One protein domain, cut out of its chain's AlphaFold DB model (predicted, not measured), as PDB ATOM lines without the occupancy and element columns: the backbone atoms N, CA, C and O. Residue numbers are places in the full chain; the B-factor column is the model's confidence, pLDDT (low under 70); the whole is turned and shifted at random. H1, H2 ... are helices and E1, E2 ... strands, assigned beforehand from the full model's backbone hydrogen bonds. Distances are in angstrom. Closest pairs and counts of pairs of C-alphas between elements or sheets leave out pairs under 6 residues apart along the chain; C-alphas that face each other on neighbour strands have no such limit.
ATOM      1  N   THR A 253      -6.889  16.656 -45.458       85.75
ATOM      2  CA  THR A 253      -7.764  17.816 -45.352       85.75
ATOM      3  C   THR A 253      -7.528  18.746 -46.529       85.75
ATOM      4  O   THR A 253      -6.429  19.271 -46.713       85.75
ATOM      5  N   LEU A 254      -8.581  18.984 -47.299       87.56
ATOM      6  CA  LEU A 254      -8.619  19.984 -48.350       87.56
ATOM      7  C   LEU A 254      -8.942  21.350 -47.734       87.56
ATOM      8  O   LEU A 254      -9.956  21.512 -47.050       87.56
ATOM      9  N   ARG A 255      -8.064  22.329 -47.959       90.44
ATOM     10  CA  ARG A 255      -8.155  23.691 -47.417       90.44
ATOM     11  C   ARG A 255      -8.089  24.725 -48.532       90.44
ATOM     12  O   ARG A 255      -7.393  24.535 -49.526       90.44
ATOM     13  N   SER A 256      -8.762  25.855 -48.334       90.94
ATOM     14  CA  SER A 256      -8.710  26.983 -49.261       90.94
ATOM     15  C   SER A 256      -8.844  28.319 -48.544       90.94
ATOM     16  O   SER A 256      -9.454  28.413 -47.481       90.94
ATOM     17  N   ASN A 257      -8.314  29.368 -49.167       88.19
ATOM     18  CA  ASN A 257      -8.577  30.756 -48.799       88.19
ATOM     19  C   ASN A 257      -9.820  31.326 -49.520       88.19
ATOM     20  O   ASN A 257      -9.960  32.536 -49.685       88.19
ATOM     21  N   THR A 258     -10.710  30.463 -50.004       81.44
ATOM     22  CA  THR A 258     -11.945  30.851 -50.690       81.44
ATOM     23  C   THR A 258     -13.154  30.315 -49.945       81.44
ATOM     24  O   THR A 258     -13.085  29.300 -49.258       81.44
ATOM     25  N   ILE A 259     -14.288  31.004 -50.076       68.50
ATOM     26  CA  ILE A 259     -15.552  30.550 -49.480       68.50
ATOM     27  C   ILE A 259     -16.121  29.345 -50.250       68.50
ATOM     28  O   ILE A 259     -16.876  28.564 -49.678       68.50
ATOM     29  N   GLU A 260     -15.739  29.177 -51.520       68.44
ATOM     30  CA  GLU A 260     -16.252  28.115 -52.393       68.44
ATOM     31  C   GLU A 260     -15.860  26.709 -51.935       68.44
ATOM     32  O   GLU A 260     -16.606  25.762 -52.175       68.44
ATOM     33  N   LEU A 261     -14.723  26.579 -51.248       72.25
ATOM     34  CA  LEU A 261     -14.214  25.297 -50.787       72.25
ATOM     35  C   LEU A 261     -14.139  25.282 -49.255       72.25
ATOM     36  O   LEU A 261     -13.108  25.659 -48.686       72.25
ATOM     37  N   PRO A 262     -15.224  24.886 -48.559       70.12
ATOM     38  CA  PRO A 262     -15.158  24.692 -47.119       70.12
ATOM     39  C   PRO A 262     -14.125  23.610 -46.796       70.12
ATOM     40  O   PRO A 262     -13.983  22.643 -47.547       70.12
ATOM     41  N   GLU A 263     -13.435  23.764 -45.664       80.38
ATOM     42  CA  GLU A 263     -12.503  22.749 -45.171       80.38
ATOM     43  C   GLU A 263     -13.205  21.386 -45.121       80.38
ATOM     44  O   GLU A 263     -14.263  21.233 -44.499       80.38
ATOM     45  N   ARG A 264     -12.636  20.402 -45.818       76.19
ATOM     46  CA  ARG A 264     -13.213  19.063 -45.944       76.19
ATOM     47  C   ARG A 264     -12.126  18.023 -45.742       76.19
ATOM     48  O   ARG A 264     -11.075  18.099 -46.365       76.19
ATOM     49  N   ARG A 265     -12.406  17.027 -44.901       72.81
ATOM     50  CA  ARG A 265     -11.575  15.823 -44.794       72.81
ATOM     51  C   ARG A 265     -11.980  14.813 -45.866       72.81
ATOM     52  O   ARG A 265     -13.175  14.614 -46.084       72.81
ATOM     53  N   CYS A 266     -11.006  14.216 -46.540       69.62
ATOM     54  CA  CYS A 266     -11.197  13.307 -47.669       69.62
ATOM     55  C   CYS A 266      -9.971  12.396 -47.872       69.62
ATOM     56  O   CYS A 266      -8.973  12.507 -47.158       69.62
ATOM     57  N   SER A 267     -10.056  11.478 -48.838       71.31
ATOM     58  CA  SER A 267      -8.900  10.704 -49.313       71.31
ATOM     59  C   SER A 267      -7.926  11.597 -50.095       71.31
ATOM     60  O   SER A 267      -8.333  12.650 -50.596       71.31
ATOM     61  N   LEU A 268      -6.659  11.180 -50.227       79.88
ATOM     62  CA  LEU A 268      -5.669  11.907 -51.032       79.88
ATOM     63  C   LEU A 268      -6.124  12.038 -52.488       79.88
ATOM     64  O   LEU A 268      -6.190  13.149 -52.996       79.88
ATOM     65  N   ALA A 269      -6.510  10.926 -53.119       72.69
ATOM     66  CA  ALA A 269      -6.915  10.900 -54.526       72.69
ATOM     67  C   ALA A 269      -8.107  11.828 -54.814       72.69
ATOM     68  O   ALA A 269      -8.125  12.530 -55.824       72.69
ATOM     69  N   PHE A 270      -9.088  11.882 -53.905       77.38
ATOM     70  CA  PHE A 270     -10.187  12.840 -54.010       77.38
ATOM     71  C   PHE A 270      -9.683  14.281 -53.897       77.38
ATOM     72  O   PHE A 270     -10.060  15.137 -54.691       77.38
ATOM     73  N   ALA A 271      -8.832  14.553 -52.906       83.62
ATOM     74  CA  ALA A 271      -8.294  15.887 -52.680       83.62
ATOM     75  C   ALA A 271      -7.462  16.372 -53.880       83.62
ATOM     76  O   ALA A 271      -7.581  17.531 -54.267       83.62
ATOM     77  N   GLU A 272      -6.664  15.487 -54.484       87.38
ATOM     78  CA  GLU A 272      -5.886  15.747 -55.700       87.38
ATOM     79  C   GLU A 272      -6.805  16.053 -56.883       87.38
ATOM     80  O   GLU A 272      -6.668  17.118 -57.478       87.38
ATOM     81  N   ALA A 273      -7.809  15.210 -57.147       81.94
ATOM     82  CA  ALA A 273      -8.764  15.437 -58.233       81.94
ATOM     83  C   ALA A 273      -9.546  16.759 -58.082       81.94
ATOM     84  O   ALA A 273      -9.772  17.468 -59.064       81.94
ATOM     85  N   GLU A 274      -9.952  17.113 -56.859       84.81
ATOM     86  CA  GLU A 274     -10.617  18.393 -56.585       84.81
ATOM     87  C   GLU A 274      -9.670  19.580 -56.776       84.81
ATOM     88  O   GLU A 274     -10.055  20.574 -57.393       84.81
ATOM     89  N   ILE A 275      -8.432  19.499 -56.267       89.75
ATOM     90  CA  ILE A 275      -7.442  20.560 -56.474       89.75
ATOM     91  C   ILE A 275      -7.149  20.735 -57.958       89.75
ATOM     92  O   ILE A 275      -7.140  21.871 -58.415       89.75
ATOM     93  N   GLU A 276      -6.941  19.661 -58.714       89.31
ATOM     94  CA  GLU A 276      -6.696  19.728 -60.156       89.31
ATOM     95  C   GLU A 276      -7.813  20.494 -60.873       89.31
ATOM     96  O   GLU A 276      -7.543  21.499 -61.533       89.31
ATOM     97  N   GLY A 277      -9.077  20.118 -60.642       86.38
ATOM     98  CA  GLY A 277     -10.224  20.815 -61.230       86.38
ATOM     99  C   GLY A 277     -10.327  22.287 -60.806       86.38
ATOM    100  O   GLY A 277     -10.694  23.152 -61.606       86.38
ATOM    101  N   LEU A 278      -9.963  22.614 -59.563       89.31
ATOM    102  CA  LEU A 278      -9.922  23.998 -59.083       89.31
ATOM    103  C   LEU A 278      -8.773  24.800 -59.705       89.31
ATOM    104  O   LEU A 278      -8.956  25.970 -60.037       89.31
ATOM    105  N   LEU A 279      -7.597  24.202 -59.877       91.31
ATOM    106  CA  LEU A 279      -6.442  24.852 -60.493       91.31
ATOM    107  C   LEU A 279      -6.655  25.094 -61.989       91.31
ATOM    108  O   LEU A 279      -6.208  26.121 -62.499       91.31
ATOM    109  N   GLU A 280      -7.383  24.208 -62.671       89.25
ATOM    110  CA  GLU A 280      -7.857  24.420 -64.043       89.25
ATOM    111  C   GLU A 280      -8.880  25.560 -64.116       89.25
ATOM    112  O   GLU A 280      -8.774  26.446 -64.967       89.25
ATOM    113  N   LYS A 281      -9.845  25.584 -63.185       89.31
ATOM    114  CA  LYS A 281     -10.857  26.648 -63.090       89.31
ATOM    115  C   LYS A 281     -10.242  28.017 -62.777       89.31
ATOM    116  O   LYS A 281     -10.780  29.038 -63.211       89.31
ATOM    117  N   TYR A 282      -9.131  28.055 -62.038       90.69
ATOM    118  CA  TYR A 282      -8.485  29.280 -61.566       90.69
ATOM    119  C   TYR A 282      -7.028  29.404 -62.052       90.69
ATOM    120  O   TYR A 282      -6.097  29.103 -61.302       90.69
ATOM    121  N   PRO A 283      -6.781  29.990 -63.243       84.62
ATOM    122  CA  PRO A 283      -5.437  30.178 -63.805       84.62
ATOM    123  C   PRO A 283      -4.491  31.088 -62.996       84.62
ATOM    124  O   PRO A 283      -3.345  31.280 -63.375       84.62
ATOM    125  N   GLY A 284      -4.909  31.669 -61.875       88.56
ATOM    126  CA  GLY A 284      -4.021  32.380 -60.938       88.56
ATOM    127  C   GLY A 284      -3.735  31.603 -59.651       88.56
ATOM    128  O   GLY A 284      -3.039  32.111 -58.774       88.56
ATOM    129  N   ALA A 285      -4.313  30.409 -59.502       93.50
ATOM    130  CA  ALA A 285      -4.308  29.679 -58.249       93.50
ATOM    131  C   ALA A 285      -3.011  28.910 -57.998       93.50
ATOM    132  O   ALA A 285      -2.330  28.470 -58.927       93.50
ATOM    133  N   VAL A 286      -2.722  28.719 -56.712       95.12
ATOM    134  CA  VAL A 286      -1.594  27.940 -56.202       95.12
ATOM    135  C   VAL A 286      -2.118  26.677 -55.535       95.12
ATOM    136  O   VAL A 286      -2.953  26.758 -54.634       95.12
ATOM    137  N   GLY A 287      -1.601  25.524 -55.954       96.19
ATOM    138  CA  GLY A 287      -1.834  24.238 -55.304       96.19
ATOM    139  C   GLY A 287      -0.611  23.807 -54.507       96.19
ATOM    140  O   GLY A 287       0.521  24.002 -54.956       96.19
ATOM    141  N   PHE A 288      -0.819  23.207 -53.339       96.62
ATOM    142  CA  PHE A 288       0.245  22.521 -52.609       96.62
ATOM    143  C   PHE A 288      -0.282  21.286 -51.878       96.62
ATOM    144  O   PHE A 288      -1.461  21.222 -51.521       96.62
ATOM    145  N   ARG A 289       0.613  20.336 -51.605       95.25
ATOM    146  CA  ARG A 289       0.353  19.217 -50.699       95.25
ATOM    147  C   ARG A 289       1.421  19.121 -49.616       95.25
ATOM    148  O   ARG A 289       2.599  19.387 -49.862       95.25
ATOM    149  N   LEU A 290       0.992  18.778 -48.407       94.06
ATOM    150  CA  LEU A 290       1.841  18.724 -47.224       94.06
ATOM    151  C   LEU A 290       1.463  17.533 -46.336       94.06
ATOM    152  O   LEU A 290       0.328  17.423 -45.877       94.06
ATOM    153  N   SER A 291       2.437  16.680 -46.046       90.62
ATOM    154  CA  SER A 291       2.390  15.621 -45.037       90.62
ATOM    155  C   SER A 291       3.705  15.599 -44.255       90.62
ATOM    156  O   SER A 291       4.548  16.484 -44.416       90.62
ATOM    157  N   ARG A 292       3.900  14.600 -43.388       85.44
ATOM    158  CA  ARG A 292       5.193  14.380 -42.730       85.44
ATOM    159  C   ARG A 292       6.319  14.058 -43.721       85.44
ATOM    160  O   ARG A 292       7.462  14.443 -43.494       85.44
ATOM    161  N   GLU A 293       5.992  13.359 -44.803       87.75
ATOM    162  CA  GLU A 293       6.963  12.842 -45.777       87.75
ATOM    163  C   GLU A 293       7.042  13.677 -47.057       87.75
ATOM    164  O   GLU A 293       8.038  13.614 -47.775       87.75
ATOM    165  N   ARG A 294       5.996  14.454 -47.359       89.88
ATOM    166  CA  ARG A 294       5.869  15.194 -48.618       89.88
ATOM    167  C   ARG A 294       5.618  16.667 -48.356       89.88
ATOM    168  O   ARG A 294       4.781  17.039 -47.541       89.88
ATOM    169  N   ALA A 295       6.313  17.511 -49.098       94.56
ATOM    170  CA  ALA A 295       6.101  18.947 -49.106       94.56
ATOM    171  C   ALA A 295       6.261  19.408 -50.546       94.56
ATOM    172  O   ALA A 295       7.387  19.528 -51.016       94.56
ATOM    173  N   GLU A 296       5.158  19.609 -51.258       96.31
ATOM    174  CA  GLU A 296       5.189  19.755 -52.709       96.31
ATOM    175  C   GLU A 296       4.243  20.848 -53.214       96.31
ATOM    176  O   GLU A 296       3.183  21.104 -52.644       96.31
ATOM    177  N   TRP A 297       4.647  21.502 -54.299       95.94
ATOM    178  CA  TRP A 297       3.852  22.477 -55.041       95.94
ATOM    179  C   TRP A 297       3.235  21.815 -56.264       95.94
ATOM    180  O   TRP A 297       3.855  20.952 -56.876       95.94
ATOM    181  N   TRP A 298       2.055  22.265 -56.667       95.69
ATOM    182  CA  TRP A 298       1.539  21.929 -57.985       95.69
ATOM    183  C   TRP A 298       2.271  22.746 -59.051       95.69
ATOM    184  O   TRP A 298       2.213  23.981 -59.036       95.69
ATOM    185  N   ASN A 299       2.939  22.071 -59.984       90.75
ATOM    186  CA  ASN A 299       3.454  22.688 -61.194       90.75
ATOM    187  C   ASN A 299       2.405  22.574 -62.305       90.75
ATOM    188  O   ASN A 299       1.996  21.492 -62.726       90.75
ATOM    189  N   ARG A 300       1.972  23.738 -62.787       86.69
ATOM    190  CA  ARG A 300       0.971  23.840 -63.841       86.69
ATOM    191  C   ARG A 300       1.499  23.428 -65.211       86.69
ATOM    192  O   ARG A 300       0.744  22.843 -65.972       86.69
ATOM    193  N   ASP A 301       2.757  23.717 -65.524       87.25
ATOM    194  CA  ASP A 301       3.303  23.522 -66.872       87.25
ATOM    195  C   ASP A 301       3.354  22.038 -67.257       87.25
ATOM    196  O   ASP A 301       3.223  21.688 -68.428       87.25
ATOM    197  N   ASN A 302       3.531  21.158 -66.270       88.75
ATOM    198  CA  ASN A 302       3.629  19.712 -66.458       88.75
ATOM    199  C   ASN A 302       2.510  18.927 -65.755       88.75
ATOM    200  O   ASN A 302       2.559  17.700 -65.776       88.75
ATOM    201  N   HIS A 303       1.525  19.610 -65.156       89.19
ATOM    202  CA  HIS A 303       0.427  18.996 -64.401       89.19
ATOM    203  C   HIS A 303       0.920  17.945 -63.393       89.19
ATOM    204  O   HIS A 303       0.464  16.802 -63.385       89.19
ATOM    205  N   SER A 304       1.910  18.312 -62.575       92.81
ATOM    206  CA  SER A 304       2.523  17.387 -61.623       92.81
ATOM    207  C   SER A 304       2.908  18.058 -60.310       92.81
ATOM    208  O   SER A 304       3.012  19.283 -60.211       92.81
ATOM    209  N   TRP A 305       3.132  17.242 -59.284       93.81
ATOM    210  CA  TRP A 305       3.625  17.713 -57.999       93.81
ATOM    211  C   TRP A 305       5.155  17.783 -57.979       93.81
ATOM    212  O   TRP A 305       5.840  16.830 -58.352       93.81
ATOM    213  N   GLU A 306       5.698  18.900 -57.498       94.31
ATOM    214  CA  GLU A 306       7.136  19.144 -57.414       94.31
ATOM    215  C   GLU A 306       7.589  19.440 -55.991       94.31
ATOM    216  O   GLU A 306       6.933  20.173 -55.250       94.31
ATOM    217  N   ASN A 307       8.772  18.937 -55.633       94.38
ATOM    218  CA  ASN A 307       9.363  19.148 -54.316       94.38
ATOM    219  C   ASN A 307       9.440  20.637 -53.946       94.38
ATOM    220  O   ASN A 307      10.038  21.470 -54.630       94.38
ATOM    221  N   GLY A 308       8.847  20.946 -52.803       90.81
ATOM    222  CA  GLY A 308       8.812  22.244 -52.164       90.81
ATOM    223  C   GLY A 308       9.596  22.261 -50.854       90.81
ATOM    224  O   GLY A 308      10.286  21.320 -50.468       90.81
ATOM    225  N   ASN A 309       9.504  23.387 -50.154       92.69
ATOM    226  CA  ASN A 309      10.113  23.551 -48.842       92.69
ATOM    227  C   ASN A 309       9.037  23.393 -47.759       92.69
ATOM    228  O   ASN A 309       8.087  24.176 -47.726       92.69
ATOM    229  N   GLY A 310       9.214  22.412 -46.870       89.94
ATOM    230  CA  GLY A 310       8.256  22.091 -45.806       89.94
ATOM    231  C   GLY A 310       7.888  23.288 -44.930       89.94
ATOM    232  O   GLY A 310       6.706  23.536 -44.723       89.94
ATOM    233  N   ASP A 311       8.865  24.098 -44.506       88.50
ATOM    234  CA  ASP A 311       8.595  25.280 -43.670       88.50
ATOM    235  C   ASP A 311       7.718  26.320 -44.391       88.50
ATOM    236  O   ASP A 311       6.844  26.939 -43.783       88.50
ATOM    237  N   GLN A 312       7.930  26.524 -45.698       91.38
ATOM    238  CA  GLN A 312       7.116  27.446 -46.501       91.38
ATOM    239  C   GLN A 312       5.673  26.953 -46.636       91.38
ATOM    240  O   GLN A 312       4.737  27.740 -46.481       91.38
ATOM    241  N   LEU A 313       5.493  25.661 -46.914       93.31
ATOM    242  CA  LEU A 313       4.169  25.058 -47.062       93.31
ATOM    243  C   LEU A 313       3.429  24.952 -45.732       93.31
ATOM    244  O   LEU A 313       2.216  25.142 -45.698       93.31
ATOM    245  N   LEU A 314       4.146  24.745 -44.628       89.69
ATOM    246  CA  LEU A 314       3.562  24.762 -43.294       89.69
ATOM    247  C   LEU A 314       2.998  26.151 -42.947       89.69
ATOM    248  O   LEU A 314       1.890  26.245 -42.419       89.69
ATOM    249  N   ILE A 315       3.704  27.236 -43.304       88.62
ATOM    250  CA  ILE A 315       3.169  28.602 -43.168       88.62
ATOM    251  C   ILE A 315       1.855  28.738 -43.946       88.62
ATOM    252  O   ILE A 315       0.874  29.236 -43.394       88.62
ATOM    253  N   LEU A 316       1.804  28.281 -45.203       90.69
ATOM    254  CA  LEU A 316       0.573  28.330 -45.997       90.69
ATOM    255  C   LEU A 316      -0.553  27.496 -45.385       90.69
ATOM    256  O   LEU A 316      -1.662  28.002 -45.244       90.69
ATOM    257  N   ALA A 317      -0.281  26.260 -44.970       90.69
ATOM    258  CA  ALA A 317      -1.267  25.383 -44.344       90.69
ATOM    259  C   ALA A 317      -1.906  26.025 -43.105       90.69
ATOM    260  O   ALA A 317      -3.127  25.949 -42.935       90.69
ATOM    261  N   LYS A 318      -1.103  26.704 -42.275       87.38
ATOM    262  CA  LYS A 318      -1.578  27.448 -41.100       87.38
ATOM    263  C   LYS A 318      -2.356  28.708 -41.460       87.38
ATOM    264  O   LYS A 318      -3.340  29.018 -40.789       87.38
ATOM    265  N   LEU A 319      -1.953  29.417 -42.513       86.69
ATOM    266  CA  LEU A 319      -2.715  30.556 -43.027       86.69
ATOM    267  C   LEU A 319      -4.089  30.125 -43.544       86.69
ATOM    268  O   LEU A 319      -5.057  30.834 -43.302       86.69
ATOM    269  N   LEU A 320      -4.192  28.965 -44.199       87.81
ATOM    270  CA  LEU A 320      -5.478  28.431 -44.651       87.81
ATOM    271  C   LEU A 320      -6.357  27.955 -43.484       87.81
ATOM    272  O   LEU A 320      -7.551  28.229 -43.475       87.81
ATOM    273  N   GLU A 321      -5.769  27.310 -42.470       83.50
ATOM    274  CA  GLU A 321      -6.472  26.897 -41.241       83.50
ATOM    275  C   GLU A 321      -7.095  28.088 -40.508       83.50
ATOM    276  O   GLU A 321      -8.216  28.032 -40.007       83.50
ATOM    277  N   LYS A 322      -6.350  29.194 -40.460       74.56
ATOM    278  CA  LYS A 322      -6.736  30.422 -39.769       74.56
ATOM    279  C   LYS A 322      -7.190  31.511 -40.726       74.56
ATOM    280  O   LYS A 322      -7.206  32.669 -40.335       74.56
ATOM    281  N   PHE A 323      -7.613  31.170 -41.944       64.94
ATOM    282  CA  PHE A 323      -7.967  32.160 -42.967       64.94
ATOM    283  C   PHE A 323      -9.097  33.117 -42.529       64.94
ATOM    284  O   PHE A 323      -9.258  34.196 -43.088       64.94
ATOM    285  N   ARG A 324      -9.859  32.750 -41.489       59.91
ATOM    286  CA  ARG A 324     -10.908  33.579 -40.865       59.91
ATOM    287  C   ARG A 324     -10.528  34.185 -39.508       59.91
ATOM    288  O   ARG A 324     -11.393  34.736 -38.836       59.91
ATOM    289  N   SER A 325      -9.282  34.035 -39.069       62.53
ATOM    290  CA  SER A 325      -8.778  34.550 -37.798       62.53
ATOM    291  C   SER A 325      -7.692  35.588 -38.052       62.53
ATOM    292  O   SER A 325      -6.676  35.298 -38.679       62.53
ATOM    293  N   ASP A 326      -7.876  36.783 -37.496       62.41
ATOM    294  CA  ASP A 326      -6.878  37.856 -37.540       62.41
ATOM    295  C   ASP A 326      -5.679  37.595 -36.596       62.41
ATOM    296  O   ASP A 326      -4.763  38.415 -36.499       62.41
ATOM    297  N   ASP A 327      -5.640  36.454 -35.888       70.94
ATOM    298  CA  ASP A 327      -4.593  36.130 -34.908       70.94
ATOM    299  C   ASP A 327      -3.327  35.552 -35.565       70.94
ATOM    300  O   ASP A 327      -2.935  34.391 -35.393       70.94
ATOM    301  N   PHE A 328      -2.654  36.412 -36.326       71.56
ATOM    302  CA  PHE A 328      -1.353  36.122 -36.920       71.56
ATOM    303  C   PHE A 328      -0.279  35.817 -35.859       71.56
ATOM    304  O   PHE A 328       0.563  34.934 -36.049       71.56
ATOM    305  N   ALA A 329      -0.323  36.509 -34.718       74.00
ATOM    306  CA  ALA A 329       0.611  36.278 -33.622       74.00
ATOM    307  C   ALA A 329       0.522  34.835 -33.104       74.00
ATOM    308  O   ALA A 329       1.523  34.277 -32.656       74.00
ATOM    309  N   ALA A 330      -0.647  34.191 -33.172       75.69
ATOM    310  CA  ALA A 330      -0.776  32.769 -32.877       75.69
ATOM    311  C   ALA A 330      -0.109  31.870 -33.930       75.69
ATOM    312  O   ALA A 330       0.524  30.895 -33.546       75.69
ATOM    313  N   ILE A 331      -0.190  32.186 -35.230       74.94
ATOM    314  CA  ILE A 331       0.509  31.410 -36.279       74.94
ATOM    315  C   ILE A 331       2.024  31.464 -36.063       74.94
ATOM    316  O   ILE A 331       2.685  30.431 -36.055       74.94
ATOM    317  N   GLN A 332       2.575  32.659 -35.838       77.44
ATOM    318  CA  GLN A 332       4.009  32.816 -35.593       77.44
ATOM    319  C   GLN A 332       4.460  32.072 -34.325       77.44
ATOM    320  O   GLN A 332       5.498  31.417 -34.347       77.44
ATOM    321  N   ARG A 333       3.673  32.135 -33.238       76.62
ATOM    322  CA  ARG A 333       3.951  31.400 -31.990       76.62
ATOM    323  C   ARG A 333       3.927  29.884 -32.179       76.62
ATOM    324  O   ARG A 333       4.749  29.201 -31.581       76.62
ATOM    325  N   GLU A 334       3.013  29.368 -32.998       75.00
ATOM    326  CA  GLU A 334       2.925  27.935 -33.304       75.00
ATOM    327  C   GLU A 334       4.096  27.454 -34.165       75.00
ATOM    328  O   GLU A 334       4.645  26.393 -33.911       75.00
ATOM    329  N   LEU A 335       4.527  28.242 -35.151       73.19
ATOM    330  CA  LEU A 335       5.595  27.845 -36.079       73.19
ATOM    331  C   LEU A 335       7.013  28.027 -35.520       73.19
ATOM    332  O   LEU A 335       7.984  27.547 -36.106       73.19
ATOM    333  N   VAL A 336       7.141  28.729 -34.395       70.31
ATOM    334  CA  VAL A 336       8.407  29.003 -33.709       70.31
ATOM    335  C   VAL A 336       8.317  28.581 -32.231       70.31
ATOM    336  O   VAL A 336       8.471  29.415 -31.332       70.31
ATOM    337  N   PRO A 337       8.072  27.293 -31.924       57.25
ATOM    338  CA  PRO A 337       8.103  26.835 -30.545       57.25
ATOM    339  C   PRO A 337       9.558  26.838 -30.047       57.25
ATOM    340  O   PRO A 337      10.473  26.406 -30.745       57.25
ATOM    341  N   GLY A 338       9.803  27.365 -28.844       56.09
ATOM    342  CA  GLY A 338      11.085  27.169 -28.151       56.09
ATOM    343  C   GLY A 338      12.279  28.031 -28.591       56.09
ATOM    344  O   GLY A 338      13.397  27.725 -28.194       56.09
ATOM    345  N   GLY A 339      12.085  29.124 -29.339       52.34
ATOM    346  CA  GLY A 339      13.138  30.142 -29.506       52.34
ATOM    347  C   GLY A 339      13.923  30.136 -30.822       52.34
ATOM    348  O   GLY A 339      15.044  30.651 -30.847       52.34
ATOM    349  N   ARG A 340      13.356  29.654 -31.943       57.59
ATOM    350  CA  ARG A 340      13.876  30.084 -33.261       57.59
ATOM    351  C   ARG A 340      13.826  31.619 -33.314       57.59
ATOM    352  O   ARG A 340      12.866  32.239 -32.861       57.59
ATOM    353  N   SER A 341      14.881  32.256 -33.819       64.50
ATOM    354  CA  SER A 341      14.906  33.723 -33.886       64.50
ATOM    355  C   SER A 341      13.809  34.225 -34.836       64.50
ATOM    356  O   SER A 341      13.593  33.624 -35.890       64.50
ATOM    357  N   ASN A 342      13.151  35.346 -34.510       74.62
ATOM    358  CA  ASN A 342      12.194  36.019 -35.409       74.62
ATOM    359  C   ASN A 342      12.755  36.182 -36.837       74.62
ATOM    360  O   ASN A 342      12.025  36.051 -37.816       74.62
ATOM    361  N   ASN A 343      14.079  36.334 -36.952       80.12
ATOM    362  CA  ASN A 343      14.796  36.412 -38.218       80.12
ATOM    363  C   ASN A 343      14.614  35.169 -39.105       80.12
ATOM    364  O   ASN A 343      14.526  35.312 -40.321       80.12
ATOM    365  N   GLN A 344      14.558  33.957 -38.544       80.00
ATOM    366  CA  GLN A 344      14.374  32.734 -39.334       80.00
ATOM    367  C   GLN A 344      12.963  32.670 -39.925       80.00
ATOM    368  O   GLN A 344      12.807  32.381 -41.109       80.00
ATOM    369  N   PHE A 345      11.945  33.002 -39.128       82.88
ATOM    370  CA  PHE A 345      10.567  33.075 -39.607       82.88
ATOM    371  C   PHE A 345      10.415  34.128 -40.711       82.88
ATOM    372  O   PHE A 345       9.850  33.841 -41.768       82.88
ATOM    373  N   ASP A 346      10.988  35.319 -40.516       84.62
ATOM    374  CA  ASP A 346      10.969  36.381 -41.521       84.62
ATOM    375  C   ASP A 346      11.682  35.959 -42.809       84.62
ATOM    376  O   ASP A 346      11.181  36.208 -43.907       84.62
ATOM    377  N   GLN A 347      12.813  35.258 -42.709       87.25
ATOM    378  CA  GLN A 347      13.493  34.697 -43.876       87.25
ATOM    379  C   GLN A 347      12.617  33.677 -44.610       87.25
ATOM    380  O   GLN A 347      12.492  33.766 -45.835       87.25
ATOM    381  N   THR A 348      11.974  32.744 -43.901       87.75
ATOM    382  CA  THR A 348      11.064  31.762 -44.512       87.75
ATOM    383  C   THR A 348       9.872  32.454 -45.169       87.75
ATOM    384  O   THR A 348       9.560  32.153 -46.320       87.75
ATOM    385  N   LYS A 349       9.278  33.464 -44.520       87.62
ATOM    386  CA  LYS A 349       8.222  34.306 -45.101       87.62
ATOM    387  C   LYS A 349       8.686  34.979 -46.392       87.62
ATOM    388  O   LYS A 349       7.969  34.971 -47.388       87.62
ATOM    389  N   GLN A 350       9.882  35.568 -46.401       90.25
ATOM    390  CA  GLN A 350      10.419  36.233 -47.589       90.25
ATOM    391  C   GLN A 350      10.690  35.252 -48.736       90.25
ATOM    392  O   GLN A 350      10.454  35.596 -49.896       90.25
ATOM    393  N   ARG A 351      11.144  34.030 -48.426       92.00
ATOM    394  CA  ARG A 351      11.306  32.953 -49.415       92.00
ATOM    395  C   ARG A 351       9.955  32.484 -49.957       92.00
ATOM    396  O   ARG A 351       9.820  32.384 -51.171       92.00
ATOM    397  N   LEU A 352       8.952  32.313 -49.093       92.81
ATOM    398  CA  LEU A 352       7.581  31.989 -49.493       92.81
ATOM    399  C   LEU A 352       6.999  33.067 -50.421       92.81
ATOM    400  O   LEU A 352       6.500  32.733 -51.487       92.81
ATOM    401  N   LYS A 353       7.133  34.360 -50.082       92.81
ATOM    402  CA  LYS A 353       6.712  35.465 -50.968       92.81
ATOM    403  C   LYS A 353       7.357  35.365 -52.349       92.81
ATOM    404  O   LYS A 353       6.681  35.520 -53.357       92.81
ATOM    405  N   LYS A 354       8.672  35.118 -52.397       93.38
ATOM    406  CA  LYS A 354       9.409  34.969 -53.660       93.38
ATOM    407  C   LYS A 354       8.887  33.778 -54.471       93.38
ATOM    408  O   LYS A 354       8.747  33.900 -55.682       93.38
ATOM    409  N   GLN A 355       8.600  32.657 -53.811       93.06
ATOM    410  CA  GLN A 355       8.075  31.460 -54.462       93.06
ATOM    411  C   GLN A 355       6.660  31.686 -55.006       93.06
ATOM    412  O   GLN A 355       6.409  31.402 -56.171       93.06
ATOM    413  N   LEU A 356       5.762  32.274 -54.213       93.44
ATOM    414  CA  LEU A 356       4.405  32.606 -54.652       93.44
ATOM    415  C   LEU A 356       4.406  33.602 -55.819       93.44
ATOM    416  O   LEU A 356       3.666  33.403 -56.777       93.44
ATOM    417  N   ALA A 357       5.268  34.624 -55.783       92.50
ATOM    418  CA  ALA A 357       5.424  35.576 -56.888       92.50
ATOM    419  C   ALA A 357       5.896  34.881 -58.169       92.50
ATOM    420  O   ALA A 357       5.397  35.163 -59.251       92.50
ATOM    421  N   ARG A 358       6.821  33.919 -58.046       91.19
ATOM    422  CA  ARG A 358       7.281  33.111 -59.180       91.19
ATOM    423  C   ARG A 358       6.161  32.249 -59.769       91.19
ATOM    424  O   ARG A 358       6.069  32.171 -60.985       91.19
ATOM    425  N   ILE A 359       5.350  31.604 -58.928       89.75
ATOM    426  CA  ILE A 359       4.266  30.710 -59.374       89.75
ATOM    427  C   ILE A 359       3.126  31.504 -60.023       89.75
ATOM    428  O   ILE A 359       2.570  31.083 -61.030       89.75
ATOM    429  N   THR A 360       2.760  32.644 -59.439       89.94
ATOM    430  CA  THR A 360       1.541  33.378 -59.823       89.94
ATOM    431  C   THR A 360       1.782  34.565 -60.747       89.94
ATOM    432  O   THR A 360       0.829  35.087 -61.316       89.94
ATOM    433  N   GLY A 361       3.026  35.038 -60.868       89.12
ATOM    434  CA  GLY A 361       3.358  36.287 -61.561       89.12
ATOM    435  C   GLY A 361       2.950  37.559 -60.806       89.12
ATOM    436  O   GLY A 361       3.235  38.656 -61.281       89.12
ATOM    437  N   VAL A 362       2.312  37.435 -59.636       88.94
ATOM    438  CA  VAL A 362       1.908  38.566 -58.786       88.94
ATOM    439  C   VAL A 362       3.143  39.256 -58.205       88.94
ATOM    440  O   VAL A 362       4.112  38.591 -57.820       88.94
ATOM    441  N   ASP A 363       3.109  40.589 -58.100       88.88
ATOM    442  CA  ASP A 363       4.209  41.344 -57.503       88.88
ATOM    443  C   ASP A 363       4.443  40.875 -56.059       88.88
ATOM    444  O   ASP A 363       3.541  40.805 -55.222       88.88
ATOM    445  N   ARG A 364       5.703  40.576 -55.735       89.69
ATOM    446  CA  ARG A 364       6.135  40.154 -54.399       89.69
ATOM    447  C   ARG A 364       5.668  41.104 -53.283       89.69
ATOM    448  O   ARG A 364       5.504  40.653 -52.147       89.69
ATOM    449  N   GLN A 365       5.511  42.398 -53.563       86.69
ATOM    450  CA  GLN A 365       5.037  43.395 -52.598       86.69
ATOM    451  C   GLN A 365       3.538  43.274 -52.299       86.69
ATOM    452  O   GLN A 365       3.119  43.624 -51.194       86.69
ATOM    453  N   GLU A 366       2.753  42.739 -53.234       85.38
ATOM    454  CA  GLU A 366       1.311  42.513 -53.083       85.38
ATOM    455  C   GLU A 366       1.011  41.234 -52.287       85.38
ATOM    456  O   GLU A 366      -0.014  41.127 -51.613       85.38
ATOM    457  N   ILE A 367       1.941  40.278 -52.287       84.44
ATOM    458  CA  ILE A 367       1.826  39.030 -51.526       84.44
ATOM    459  C   ILE A 367       2.073  39.314 -50.047       84.44
ATOM    460  O   ILE A 367       3.188  39.667 -49.667       84.44
ATOM    461  N   PHE A 368       1.060  39.132 -49.195       78.25
ATOM    462  CA  PHE A 368       1.051  39.563 -47.789       78.25
ATOM    463  C   PHE A 368       1.376  41.061 -47.659       78.25
ATOM    464  O   PHE A 368       2.515  41.438 -47.328       78.25
ATOM    465  N   GLY A 369       0.388  41.906 -47.969       66.81
ATOM    466  CA  GLY A 369       0.489  43.363 -47.863       66.81
ATOM    467  C   GLY A 369       0.971  43.848 -46.487       66.81
ATOM    468  O   GLY A 369       1.078  43.089 -45.519       66.81
ATOM    469  N   ARG A 370       1.300  45.140 -46.360       64.31
ATOM    470  CA  ARG A 370       1.758  45.701 -45.075       64.31
ATOM    471  C   ARG A 370       0.680  45.511 -44.003       64.31
ATOM    472  O   ARG A 370      -0.376  46.123 -44.079       64.31
ATOM    473  N   GLY A 371       0.960  44.658 -43.018       64.12
ATOM    474  CA  GLY A 371       0.031  44.342 -41.930       64.12
ATOM    475  C   GLY A 371      -1.110  43.387 -42.299       64.12
ATOM    476  O   GLY A 371      -1.929  43.100 -41.436       64.12
ATOM    477  N   SER A 372      -1.155  42.867 -43.531       69.44
ATOM    478  CA  SER A 372      -2.169  41.905 -43.972       69.44
ATOM    479  C   SER A 372      -1.523  40.597 -44.415       69.44
ATOM    480  O   SER A 372      -0.520  40.579 -45.129       69.44
ATOM    481  N   TRP A 373      -2.122  39.490 -43.992       75.31
ATOM    482  CA  TRP A 373      -1.771  38.142 -44.439       75.31
ATOM    483  C   TRP A 373      -2.795  37.570 -45.416       75.31
ATOM    484  O   TRP A 373      -2.741  36.386 -45.744       75.31
ATOM    485  N   ALA A 374      -3.689  38.424 -45.920       79.75
ATOM    486  CA  ALA A 374      -4.553  38.073 -47.025       79.75
ATOM    487  C   ALA A 374      -3.701  37.680 -48.238       79.75
ATOM    488  O   ALA A 374      -2.722  38.345 -48.597       79.75
ATOM    489  N   LEU A 375      -4.085  36.567 -48.844       86.31
ATOM    490  CA  LEU A 375      -3.507  36.069 -50.078       86.31
ATOM    491  C   LEU A 375      -4.287  36.710 -51.238       86.31
ATOM    492  O   LEU A 375      -5.501  36.513 -51.300       86.31
ATOM    493  N   PRO A 376      -3.635  37.473 -52.137       87.69
ATOM    494  CA  PRO A 376      -4.308  38.109 -53.275       87.69
ATOM    495  C   PRO A 376      -4.688  37.115 -54.384       87.69
ATOM    496  O   PRO A 376      -5.326  37.488 -55.362       87.69
ATOM    497  N   MET A 377      -4.280  35.853 -54.245       91.69
ATOM    498  CA  MET A 377      -4.571  34.758 -55.161       91.69
ATOM    499  C   MET A 377      -5.374  33.667 -54.464       91.69
ATOM    500  O   MET A 377      -5.373  33.562 -53.237       91.69
ATOM    501  N   HIS A 378      -5.987  32.789 -55.250       92.50
ATOM    502  CA  HIS A 378      -6.532  31.539 -54.737       92.50
ATOM    503  C   HIS A 378      -5.398  30.589 -54.341       92.50
ATOM    504  O   HIS A 378      -4.438  30.398 -55.086       92.50
ATOM    505  N   VAL A 379      -5.510  29.994 -53.160       93.69
ATOM    506  CA  VAL A 379      -4.587  28.980 -52.659       93.69
ATOM    507  C   VAL A 379      -5.407  27.792 -52.183       93.69
ATOM    508  O   VAL A 379      -6.319  27.942 -51.368       93.69
ATOM    509  N   PHE A 380      -5.063  26.619 -52.702       94.94
ATOM    510  CA  PHE A 380      -5.663  25.337 -52.368       94.94
ATOM    511  C   PHE A 380      -4.577  24.427 -51.790       94.94
ATOM    512  O   PHE A 380      -3.479  24.335 -52.340       94.94
ATOM    513  N   GLY A 381      -4.863  23.794 -50.656       94.12
ATOM    514  CA  GLY A 381      -3.906  22.959 -49.939       94.12
ATOM    515  C   GLY A 381      -4.485  21.599 -49.582       94.12
ATOM    516  O   GLY A 381      -5.592  21.532 -49.050       94.12
ATOM    517  N   ILE A 382      -3.718  20.541 -49.822       93.12
ATOM    518  CA  ILE A 382      -3.981  19.184 -49.332       93.12
ATOM    519  C   ILE A 382      -3.053  18.942 -48.144       93.12
ATOM    520  O   ILE A 382      -1.835  18.887 -48.304       93.12
ATOM    521  N   VAL A 383      -3.606  18.848 -46.939       90.56
ATOM    522  CA  VAL A 383      -2.819  18.730 -45.705       90.56
ATOM    523  C   VAL A 383      -3.175  17.434 -45.002       90.56
ATOM    524  O   VAL A 383      -4.325  17.241 -44.613       90.56
ATOM    525  N   SER A 384      -2.202  16.546 -44.840       88.25
ATOM    526  CA  SER A 384      -2.400  15.303 -44.100       88.25
ATOM    527  C   SER A 384      -2.600  15.583 -42.610       88.25
ATOM    528  O   SER A 384      -1.989  16.498 -42.048       88.25
ATOM    529  N   ASN A 385      -3.443  14.793 -41.948       78.19
ATOM    530  CA  ASN A 385      -3.719  14.949 -40.518       78.19
ATOM    531  C   ASN A 385      -2.553  14.515 -39.616       78.19
ATOM    532  O   ASN A 385      -2.495  14.943 -38.464       78.19
TER     533      ASN A 385
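AT A GLANCE: This is residues 253 to 385 of the 393 residues of an uncharacterized protein of Roseiconus nitratireducens (UniProt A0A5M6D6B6). A strongly twisted sheet of six strands stands as the middle of three layers, with H1 packed on one face and H2, together with the last part of H4, on the other. H3 packs on H2 away from the sheet, and H4 crosses H2. The printed part has 133 residues, with named elements in the order E1 E2 H1 E3 E4 E5 H2 H3 H4 E6. The sheet, of order E2 E1 E6 E3 E4 E5, is mixed, and the class is mixed, helices and strands. The whole is compact, with a radius of gyration of the C-alphas of 14.1 A and spans of 38 by 32 by 28 A.

HOW THE PARTS SIT: E1, residues 253 to 256, and E2, residues 264 to 266, form a hairpin; N 254 and O 264, 2.8 A apart, are within hydrogen-bond range. E2, H1 (residues 268 to 281) and E3 (residues 286 to 290) make a split strand-helix-strand unit, its two strands running the same way with other strands between them, and its crossover is right-handed. E3, E4 (residues 295 to 299) and E5 (residues 304 to 307) form a meander, each strand the antiparallel neighbour of the one before, with N 289 to O 296 at 2.9 A and N 297 to O 306 at 2.8 A. H2, residues 310 to 321, is on the sheet on the opposite face from H1, at a height over the sheet of 8.4 A; its closest C-alphas to E3 are Leu 313 and Leu 290, 6.8 A apart. H3, residues 328 to 335, forms a helical hairpin with H2, touching its residues 315 to 319 alone, at a steep tilt of 41 degrees, opposite ways; the closest C-alphas are those of Lys 318 and Ile 331, 6.6 A apart. H4, residues 342 to 360, is on the same face as H2; its residues 348 to 352 alone touch residues 311 to 315 of H2, about perpendicular at 81 degrees, with the C-alphas of Gln 312 and Leu 352 closest at 5.5 A. E6, residues 379 to 384, is antiparallel to E1, with N 255 to O 381 at 2.8 A, and parallel to E3, with N 290 to O 382 at 2.8 A. H1 is closest to E6 at the C-alphas of Ala 271 and Ile 382, 6.4 A. In H1, H2, H3 and H4 every O i to N i+4 pair is within hydrogen-bond range.

IN THESE COORDINATES: E1 begins at C-alpha 253, (-7.764, 17.816, -45.352). From first to last C-alpha, H1 measures 19.7 A, H2 16.2 A, E6 16.3 A and H4 26.8 A. E6 ends at C-alpha 384, (-2.400, 15.303, -44.100).

THE WHOLE: The C-alphas farthest apart, of Lys 281 and Gly 339, are 41.4 A from each other. The printed part has no cut, and the link from H4 to E6, residues 361 to 378, is long. Confidence is under 70 at residues 259 to 260, 266, 323 to 326, 337 to 341 and 369 to 372.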